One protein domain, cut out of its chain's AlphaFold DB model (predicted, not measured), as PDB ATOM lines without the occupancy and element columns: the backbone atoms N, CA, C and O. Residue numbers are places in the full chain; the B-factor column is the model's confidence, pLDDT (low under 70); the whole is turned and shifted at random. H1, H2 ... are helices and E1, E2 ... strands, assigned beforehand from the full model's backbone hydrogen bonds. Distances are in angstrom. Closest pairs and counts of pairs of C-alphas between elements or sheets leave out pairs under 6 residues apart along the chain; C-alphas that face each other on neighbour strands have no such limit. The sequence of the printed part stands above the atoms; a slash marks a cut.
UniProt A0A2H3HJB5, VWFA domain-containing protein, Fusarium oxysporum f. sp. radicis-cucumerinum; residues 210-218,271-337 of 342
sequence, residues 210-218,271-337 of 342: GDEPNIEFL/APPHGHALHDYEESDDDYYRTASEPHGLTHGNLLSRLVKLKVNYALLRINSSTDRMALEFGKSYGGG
ATOM      1  N   GLY A 210     296.701 244.361 423.415       94.12
ATOM      2  CA  GLY A 210     297.628 244.483 424.544       94.12
ATOM      3  C   GLY A 210     297.067 245.241 425.751       94.12
ATOM      4  O   GLY A 210     297.708 245.266 426.804       94.12
ATOM      5  N   ASP A 211     295.895 245.862 425.609       96.56
ATOM      6  CA  ASP A 211     295.313 246.726 426.629       96.56
ATOM      7  C   ASP A 211     294.467 245.976 427.658       96.56
ATOM      8  O   ASP A 211     293.827 244.966 427.373       96.56
ATOM      9  N   GLU A 212     294.399 246.531 428.871       95.00
ATOM     10  CA  GLU A 212     293.603 245.982 429.968       95.00
ATOM     11  C   GLU A 212     292.755 247.072 430.660       95.00
ATOM     12  O   GLU A 212     293.310 247.979 431.291       95.00
ATOM     13  N   PRO A 213     291.409 246.994 430.599       95.19
ATOM     14  CA  PRO A 213     290.643 246.046 429.790       95.19
ATOM     15  C   PRO A 213     290.727 246.382 428.292       95.19
ATOM     16  O   PRO A 213     290.568 247.538 427.903       95.19
ATOM     17  N   ASN A 214     290.885 245.357 427.454       95.88
ATOM     18  CA  ASN A 214     290.852 245.480 425.991       95.88
ATOM     19  C   ASN A 214     289.428 245.780 425.472       95.88
ATOM     20  O   ASN A 214     289.241 246.623 424.598       95.88
ATOM     21  N   ILE A 215     288.406 245.134 426.053       98.19
ATOM     22  CA  ILE A 215     286.985 245.371 425.755       98.19
ATOM     23  C   ILE A 215     286.229 245.756 427.028       98.19
ATOM     24  O   ILE A 215     286.146 244.985 427.987       98.19
ATOM     25  N   GLU A 216     285.551 246.896 426.987       98.56
ATOM     26  CA  GLU A 216     284.579 247.330 427.988       98.56
ATOM     27  C   GLU A 216     283.163 247.191 427.418       98.56
ATOM     28  O   GLU A 216     282.894 247.589 426.284       98.56
ATOM     29  N   PHE A 217     282.211 246.650 428.186       98.75
ATOM     30  CA  PHE A 217     280.869 246.380 427.661       98.75
ATOM     31  C   PHE A 217     279.736 246.646 428.649       98.75
ATOM     32  O   PHE A 217     279.699 246.076 429.739       98.75
ATOM     33  N   LEU A 218     278.759 247.426 428.189       98.69
ATOM     34  CA  LEU A 218     277.418 247.542 428.744       98.69
ATOM     35  C   LEU A 218     276.429 246.886 427.776       98.69
ATOM     36  O   LEU A 218     276.264 247.348 426.644       98.69
ATOM     37  N   ALA A 271     290.892 254.578 413.890       97.50
ATOM     38  CA  ALA A 271     291.843 253.568 413.434       97.50
ATOM     39  C   ALA A 271     291.168 252.313 412.813       97.50
ATOM     40  O   ALA A 271     290.008 252.003 413.108       97.50
ATOM     41  N   PRO A 272     291.835 251.617 411.867       96.88
ATOM     42  CA  PRO A 272     291.337 250.378 411.256       96.88
ATOM     43  C   PRO A 272     291.659 249.122 412.104       96.88
ATOM     44  O   PRO A 272     292.473 249.200 413.012       96.88
ATOM     45  N   PRO A 273     291.073 247.945 411.801       96.06
ATOM     46  CA  PRO A 273     291.528 246.665 412.357       96.06
ATOM     47  C   PRO A 273     292.927 246.293 411.871       96.06
ATOM     48  O   PRO A 273     293.271 246.602 410.725       96.06
ATOM     49  N   HIS A 274     293.632 245.500 412.674       95.19
ATOM     50  CA  HIS A 274     294.826 244.774 412.237       95.19
ATOM     51  C   HIS A 274     294.596 243.888 411.006       95.19
ATOM     52  O   HIS A 274     293.489 243.387 410.744       95.19
ATOM     53  N   GLY A 275     295.694 243.642 410.292       90.56
ATOM     54  CA  GLY A 275     295.779 242.750 409.149       90.56
ATOM     55  C   GLY A 275     295.850 243.518 407.833       90.56
ATOM     56  O   GLY A 275     294.932 244.253 407.453       90.56
ATOM     57  N   HIS A 276     296.901 243.238 407.055       88.62
ATOM     58  CA  HIS A 276     297.300 243.983 405.851       88.62
ATOM     59  C   HIS A 276     296.205 244.195 404.780       88.62
ATOM     60  O   HIS A 276     296.329 245.034 403.882       88.62
ATOM     61  N   ALA A 277     295.136 243.394 404.808       89.62
ATOM     62  CA  ALA A 277     294.015 243.500 403.881       89.62
ATOM     63  C   ALA A 277     293.050 244.653 404.216       89.62
ATOM     64  O   ALA A 277     292.246 245.028 403.361       89.62
ATOM     65  N   LEU A 278     293.103 245.216 405.429       91.50
ATOM     66  CA  LEU A 278     292.085 246.136 405.951       91.50
ATOM     67  C   LEU A 278     292.560 247.585 406.134       91.50
ATOM     68  O   LEU A 278     291.727 248.466 406.346       91.50
ATOM     69  N   HIS A 279     293.851 247.863 405.951       93.50
ATOM     70  CA  HIS A 279     294.424 249.213 405.981       93.50
ATOM     71  C   HIS A 279     295.546 249.409 404.944       93.50
ATOM     72  O   HIS A 279     295.982 248.463 404.291       93.50
ATOM     73  N   ASP A 280     295.964 250.665 404.743       92.75
ATOM     74  CA  ASP A 280     296.999 251.087 403.780       92.75
ATOM     75  C   ASP A 280     298.400 251.252 404.425       92.75
ATOM     76  O   ASP A 280     299.283 251.825 403.785       92.75
ATOM     77  N   TYR A 281     298.584 250.851 405.687       93.56
ATOM     78  CA  TYR A 281     299.841 251.064 406.428       93.56
ATOM     79  C   TYR A 281     300.955 250.089 406.036       93.56
ATOM     80  O   TYR A 281     300.696 249.062 405.405       93.56
ATOM     81  N   GLU A 282     302.189 250.437 406.401       93.25
ATOM     82  CA  GLU A 282     303.353 249.574 406.205       93.25
ATOM     83  C   GLU A 282     303.415 248.498 407.300       93.25
ATOM     84  O   GLU A 282     302.795 248.621 408.353       93.25
ATOM     85  N   GLU A 283     304.205 247.446 407.078       92.44
ATOM     86  CA  GLU A 283     304.360 246.346 408.045       92.44
ATOM     87  C   GLU A 283     304.886 246.806 409.415       92.44
ATOM     88  O   GLU A 283     304.584 246.185 410.423       92.44
ATOM     89  N   SER A 284     305.660 247.892 409.471       93.62
ATOM     90  CA  SER A 284     306.177 248.440 410.733       93.62
ATOM     91  C   SER A 284     305.135 249.172 411.577       93.62
ATOM     92  O   SER A 284     305.452 249.553 412.698       93.62
ATOM     93  N   ASP A 285     303.958 249.439 411.014       94.25
ATOM     94  CA  ASP A 285     302.888 250.192 411.665       94.25
ATOM     95  C   ASP A 285     301.782 249.274 412.218       94.25
ATOM     96  O   ASP A 285     300.814 249.795 412.764       94.25
ATOM     97  N   ASP A 286     301.886 247.953 412.011       94.25
ATOM     98  CA  ASP A 286     300.917 246.942 412.454       94.25
ATOM     99  C   ASP A 286     301.645 245.722 413.047       94.25
ATOM    100  O   ASP A 286     302.259 244.929 412.320       94.25
ATOM    101  N   ASP A 287     301.530 245.530 414.358       92.75
ATOM    102  CA  ASP A 287     302.142 244.417 415.092       92.75
ATOM    103  C   ASP A 287     301.589 243.046 414.648       92.75
ATOM    104  O   ASP A 287     302.241 242.005 414.811       92.75
ATOM    105  N   TYR A 288     300.426 243.037 413.991       91.06
ATOM    106  CA  TYR A 288     299.750 241.866 413.440       91.06
ATOM    107  C   TYR A 288     299.557 241.956 411.911       91.06
ATOM    108  O   TYR A 288     298.655 241.344 411.335       91.06
ATOM    109  N   TYR A 289     300.472 242.631 411.202       87.94
ATOM    110  CA  TYR A 289     300.375 242.865 409.753       87.94
ATOM    111  C   TYR A 289     300.199 241.602 408.901       87.94
ATOM    112  O   TYR A 289     299.391 241.554 407.967       87.94
ATOM    113  N   ARG A 290     301.005 240.564 409.170       81.00
ATOM    114  CA  ARG A 290     301.115 239.373 408.303       81.00
ATOM    115  C   ARG A 290     299.967 238.388 408.450       81.00
ATOM    116  O   ARG A 290     299.872 237.448 407.655       81.00
ATOM    117  N   THR A 291     299.129 238.538 409.465       67.94
ATOM    118  CA  THR A 291     298.003 237.641 409.666       67.94
ATOM    119  C   THR A 291     296.844 238.082 408.770       67.94
ATOM    120  O   THR A 291     296.537 239.259 408.616       67.94
ATOM    121  N   ALA A 292     296.164 237.118 408.140       63.50
ATOM    122  CA  ALA A 292     294.907 237.388 407.428       63.50
ATOM    123  C   ALA A 292     293.731 237.673 408.397       63.50
ATOM    124  O   ALA A 292     292.589 237.844 407.962       63.50
ATOM    125  N   SER A 293     294.014 237.656 409.701       66.31
ATOM    126  CA  SER A 293     293.126 237.834 410.849       66.31
ATOM    127  C   SER A 293     293.837 238.658 411.921       66.31
ATOM    128  O   SER A 293     295.043 238.849 411.837       66.31
ATOM    129  N   GLU A 294     293.125 239.065 412.963       81.06
ATOM    130  CA  GLU A 294     293.752 239.535 414.206       81.06
ATOM    131  C   GLU A 294     294.227 238.325 415.074       81.06
ATOM    132  O   GLU A 294     294.006 237.171 414.660       81.06
ATOM    133  N   PRO A 295     294.916 238.526 416.217       81.69
ATOM    134  CA  PRO A 295     295.482 237.476 417.082       81.69
ATOM    135  C   PRO A 295     294.536 236.343 417.500       81.69
ATOM    136  O   PRO A 295     294.979 235.207 417.676       81.69
ATOM    137  N   HIS A 296     293.237 236.606 417.634       83.81
ATOM    138  CA  HIS A 296     292.207 235.623 417.980       83.81
ATOM    139  C   HIS A 296     291.657 234.850 416.764       83.81
ATOM    140  O   HIS A 296     290.772 233.999 416.916       83.81
ATOM    141  N   GLY A 297     292.169 235.093 415.553       85.12
ATOM    142  CA  GLY A 297     291.762 234.382 414.338       85.12
ATOM    143  C   GLY A 297     290.442 234.867 413.724       85.12
ATOM    144  O   GLY A 297     289.849 234.174 412.889       85.12
ATOM    145  N   LEU A 298     289.944 236.037 414.121       90.50
ATOM    146  CA  LEU A 298     288.722 236.634 413.600       90.50
ATOM    147  C   LEU A 298     288.931 237.196 412.198       90.50
ATOM    148  O   LEU A 298     289.945 237.800 411.861       90.50
ATOM    149  N   THR A 299     287.903 237.032 411.369       91.88
ATOM    150  CA  THR A 299     287.871 237.574 410.011       91.88
ATOM    151  C   THR A 299     286.645 238.457 409.839       91.88
ATOM    152  O   THR A 299     285.524 238.079 410.205       91.88
ATOM    153  N   HIS A 300     286.837 239.631 409.235       91.25
ATOM    154  CA  HIS A 300     285.752 240.580 408.980       91.25
ATOM    155  C   HIS A 300     284.600 239.935 408.187       91.25
ATOM    156  O   HIS A 300     283.437 240.134 408.525       91.25
ATOM    157  N   GLY A 301     284.896 239.080 407.199       91.75
ATOM    158  CA  GLY A 301     283.872 238.383 406.412       91.75
ATOM    159  C   GLY A 301     282.936 237.509 407.259       91.75
ATOM    160  O   GLY A 301     281.714 237.564 407.092       91.75
ATOM    161  N   ASN A 302     283.475 236.740 408.216       93.00
ATOM    162  CA  ASN A 302     282.654 235.923 409.115       93.00
ATOM    163  C   ASN A 302     281.791 236.795 410.039       93.00
ATOM    164  O   ASN A 302     280.584 236.563 410.162       93.00
ATOM    165  N   LEU A 303     282.393 237.815 410.653       95.38
ATOM    166  CA  LEU A 303     281.714 238.700 411.599       95.38
ATOM    167  C   LEU A 303     280.596 239.510 410.926       95.38
ATOM    168  O   LEU A 303     279.463 239.533 411.408       95.38
ATOM    169  N   LEU A 304     280.865 240.097 409.761       94.44
ATOM    170  CA  LEU A 304     279.875 240.870 409.010       94.44
ATOM    171  C   LEU A 304     278.730 239.981 408.505       94.44
ATOM    172  O   LEU A 304     277.568 240.378 408.587       94.44
ATOM    173  N   SER A 305     279.011 238.737 408.092       94.25
ATOM    174  CA  SER A 305     277.960 237.758 407.768       94.25
ATOM    175  C   SER A 305     277.045 237.477 408.968       94.25
ATOM    176  O   SER A 305     275.824 237.363 408.814       94.25
ATOM    177  N   ARG A 306     277.602 237.400 410.183       96.38
ATOM    178  CA  ARG A 306     276.821 237.224 411.417       96.38
ATOM    179  C   ARG A 306     275.959 238.452 411.724       96.38
ATOM    180  O   ARG A 306     274.786 238.267 412.043       96.38
ATOM    181  N   LEU A 307     276.468 239.674 411.549       95.38
ATOM    182  CA  LEU A 307     275.656 240.895 411.680       95.38
ATOM    183  C   LEU A 307     274.484 240.922 410.687       95.38
ATOM    184  O   LEU A 307     273.357 241.242 411.071       95.38
ATOM    185  N   VAL A 308     274.720 240.519 409.433       93.25
ATOM    186  CA  VAL A 308     273.667 240.408 408.409       93.25
ATOM    187  C   VAL A 308     272.606 239.380 408.813       93.25
ATOM    188  O   VAL A 308     271.412 239.658 408.705       93.25
ATOM    189  N   LYS A 309     273.010 238.209 409.328       95.06
ATOM    190  CA  LYS A 309     272.077 237.189 409.848       95.06
ATOM    191  C   LYS A 309     271.263 237.700 411.035       95.06
ATOM    192  O   LYS A 309     270.083 237.376 411.147       95.06
ATOM    193  N   LEU A 310     271.869 238.526 411.889       95.38
ATOM    194  CA  LEU A 310     271.186 239.203 412.989       95.38
ATOM    195  C   LEU A 310     270.281 240.351 412.527       95.38
ATOM    196  O   LEU A 310     269.591 240.918 413.371       95.38
ATOM    197  N   LYS A 311     270.251 240.689 411.229       94.75
ATOM    198  CA  LYS A 311     269.500 241.831 410.679       94.75
ATOM    199  C   LYS A 311     269.841 243.151 411.378       94.75
ATOM    200  O   LYS A 311     268.988 244.021 411.529       94.75
ATOM    201  N   VAL A 312     271.084 243.279 411.837       94.94
ATOM    202  CA  VAL A 312     271.619 244.550 412.328       94.94
ATOM    203  C   VAL A 312     271.765 245.480 411.130       94.94
ATOM    204  O   VAL A 312     272.053 244.996 410.045       94.94
ATOM    205  N   ASN A 313     271.554 246.779 411.314       92.81
ATOM    206  CA  ASN A 313     271.930 247.827 410.369       92.81
ATOM    207  C   ASN A 313     273.246 248.441 410.849       92.81
ATOM    208  O   ASN A 313     273.295 248.984 411.953       92.81
ATOM    209  N   TYR A 314     274.307 248.325 410.057       94.50
ATOM    210  CA  TYR A 314     275.644 248.784 410.422       94.50
ATOM    211  C   TYR A 314     275.943 250.167 409.841       94.50
ATOM    212  O   TYR A 314     275.818 250.376 408.636       94.50
ATOM    213  N   ALA A 315     276.372 251.096 410.693       92.69
ATOM    214  CA  ALA A 315     276.863 252.410 410.300       92.69
ATOM    215  C   ALA A 315     278.268 252.623 410.863       92.69
ATOM    216  O   ALA A 315     278.462 252.505 412.068       92.69
ATOM    217  N   LEU A 316     279.223 252.995 410.011       94.75
ATOM    218  CA  LEU A 316     280.539 253.467 410.440       94.75
ATOM    219  C   LEU A 316     280.571 254.999 410.394       94.75
ATOM    220  O   LEU A 316     280.481 255.598 409.324       94.75
ATOM    221  N   LEU A 317     280.715 255.626 411.556       93.56
ATOM    222  CA  LEU A 317     281.011 257.042 411.723       93.56
ATOM    223  C   LEU A 317     282.528 257.232 411.655       93.56
ATOM    224  O   LEU A 317     283.227 257.212 412.667       93.56
ATOM    225  N   ARG A 318     283.027 257.383 410.428       89.56
ATOM    226  CA  ARG A 318     284.442 257.635 410.139       89.56
ATOM    227  C   ARG A 318     284.879 259.001 410.673       89.56
ATOM    228  O   ARG A 318     284.261 260.010 410.333       89.56
ATOM    229  N   ILE A 319     285.973 259.041 411.433       93.44
ATOM    230  CA  ILE A 319     286.569 260.294 411.937       93.44
ATOM    231  C   ILE A 319     287.614 260.859 410.966       93.44
ATOM    232  O   ILE A 319     287.671 262.068 410.737       93.44
ATOM    233  N   ASN A 320     288.426 259.992 410.363       92.94
ATOM    234  CA  ASN A 320     289.506 260.368 409.450       92.94
ATOM    235  C   ASN A 320     289.575 259.392 408.253       92.94
ATOM    236  O   ASN A 320     288.650 258.608 408.030       92.94
ATOM    237  N   SER A 321     290.646 259.473 407.453       93.94
ATOM    238  CA  SER A 321     290.831 258.622 406.269       93.94
ATOM    239  C   SER A 321     291.509 257.267 406.534       93.94
ATOM    240  O   SER A 321     291.739 256.499 405.601       93.94
ATOM    241  N   SER A 322     291.927 256.995 407.770       95.06
ATOM    242  CA  SER A 322     292.650 255.773 408.148       95.06
ATOM    243  C   SER A 322     291.760 254.532 408.064       95.06
ATOM    244  O   SER A 322     292.229 253.436 407.774       95.06
ATOM    245  N   THR A 323     290.449 254.715 408.234       96.12
ATOM    246  CA  THR A 323     289.434 253.654 408.183       96.12
ATOM    247  C   THR A 323     288.854 253.426 406.781       96.12
ATOM    248  O   THR A 323     287.895 252.675 406.615       96.12
ATOM    249  N   ASP A 324     289.419 254.036 405.734       93.88
ATOM    250  CA  ASP A 324     288.848 254.001 404.380       93.88
ATOM    251  C   ASP A 324     288.868 252.609 403.755       93.88
ATOM    252  O   ASP A 324     287.858 252.168 403.197       93.88
ATOM    253  N   ARG A 325     290.002 251.904 403.863       94.25
ATOM    254  CA  ARG A 325     290.126 250.533 403.348       94.25
ATOM    255  C   ARG A 325     289.221 249.581 404.132       94.25
ATOM    256  O   ARG A 325     288.482 248.818 403.516       94.25
ATOM    257  N   MET A 326     289.186 249.705 405.457       94.50
ATOM    258  CA  MET A 326     288.253 248.979 406.318       94.50
ATOM    259  C   MET A 326     286.803 249.194 405.869       94.50
ATOM    260  O   MET A 326     286.081 248.228 405.641       94.50
ATOM    261  N   ALA A 327     286.376 250.445 405.690       93.31
ATOM    262  CA  ALA A 327     285.016 250.779 405.283       93.31
ATOM    263  C   ALA A 327     284.659 250.180 403.911       93.31
ATOM    264  O   ALA A 327     283.551 249.673 403.723       93.31
ATOM    265  N   LEU A 328     285.606 250.184 402.967       91.94
ATOM    266  CA  LEU A 328     285.444 249.557 401.658       91.94
ATOM    267  C   LEU A 328     285.268 248.035 401.766       91.94
ATOM    268  O   LEU A 328     284.308 247.492 401.217       91.94
ATOM    269  N   GLU A 329     286.174 247.339 402.456       92.19
ATOM    270  CA  GLU A 329     286.121 245.876 402.588       92.19
ATOM    271  C   GLU A 329     284.910 245.415 403.407       92.19
ATOM    272  O   GLU A 329     284.250 244.421 403.075       92.19
ATOM    273  N   PHE A 330     284.542 246.192 404.426       93.75
ATOM    274  CA  PHE A 330     283.334 245.948 405.197       93.75
ATOM    275  C   PHE A 330     282.098 246.146 404.328       93.75
ATOM    276  O   PHE A 330     281.231 245.277 404.302       93.75
ATOM    277  N   GLY A 331     282.037 247.229 403.551       88.88
ATOM    278  CA  GLY A 331     280.953 247.491 402.607       88.88
ATOM    279  C   GLY A 331     280.788 246.377 401.570       88.88
ATOM    280  O   GLY A 331     279.663 245.955 401.303       88.88
ATOM    281  N   LYS A 332     281.888 245.831 401.036       88.94
ATOM    282  CA  LYS A 332     281.856 244.673 400.123       88.94
ATOM    283  C   LYS A 332     281.287 243.429 400.801       88.94
ATOM    284  O   LYS A 332     280.399 242.787 400.247       88.94
ATOM    285  N   SER A 333     281.759 243.108 402.002       87.50
ATOM    286  CA  SER A 333     281.318 241.923 402.751       87.50
ATOM    287  C   SER A 333     279.867 242.035 403.232       87.50
ATOM    288  O   SER A 333     279.132 241.049 403.257       87.50
ATOM    289  N   TYR A 334     279.448 243.241 403.604       81.44
ATOM    290  CA  TYR A 334     278.140 243.521 404.186       81.44
ATOM    291  C   TYR A 334     277.056 243.761 403.123       81.44
ATOM    292  O   TYR A 334     275.934 243.271 403.250       81.44
ATOM    293  N   GLY A 335     277.393 244.474 402.042       68.94
ATOM    294  CA  GLY A 335     276.517 244.728 400.895       68.94
ATOM    295  C   GLY A 335     276.484 243.586 399.872       68.94
ATOM    296  O   GLY A 335     275.472 243.397 399.200       68.94
ATOM    297  N   GLY A 336     277.544 242.778 399.787       55.91
ATOM    298  CA  GLY A 336     277.709 241.672 398.832       55.91
ATOM    299  C   GLY A 336     276.945 240.386 399.158       55.91
ATOM    300  O   GLY A 336     277.305 239.315 398.668       55.91
ATOM    301  N   GLY A 337     275.892 240.451 399.979       42.03
ATOM    302  CA  GLY A 337     275.038 239.301 400.263       42.03
ATOM    303  C   GLY A 337     274.409 238.728 398.985       42.03
ATOM    304  O   GLY A 337     273.391 239.239 398.533       42.03
TER     305      GLY A 337
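Overview. This is residues 210 to 218 and 271 to 337 of the 342 residues of the protein "VWFA domain-containing protein" of Fusarium oxysporum f. sp. radicis-cucumerinum (UniProt A0A2H3HJB5). Helices H1 and H2 meet aslant, joined by strand E2, with loop 271 to 299 alongside; residues 210 to 218, with E1, stand free. Of 76 printed residues, under half are in named elements, E1, H1, E2, H2, class mixed. It is only just compact, close to loose: radius of gyration of the C-alphas 13.2 A, spans 36 by 28 by 25 A.

Arrangement. H2, residues 324 to 335, touches H1, residues 300 to 309, with 330 to 334 alone; closest are C-alphas 333 and 301, 5.7 A. They run the same way at a steep tilt of 41 degrees, every O i to N i+4 pair within hydrogen-bond range. E2, residues 313 to 318, and E1, residues 215 to 218, pair with no named strand.

Along the chain. H2 spans 15.8 A, E2 15.9 A. C-alpha 215 is at (286.985, 245.371, 425.755), C-alpha 335 at (276.517, 244.728, 400.895).

Size, cuts and confidence. Across the cut, C-alphas 218 and 271 are 21.9 A apart. pLDDT is under 70 at 291 to 293 and 335 to 337.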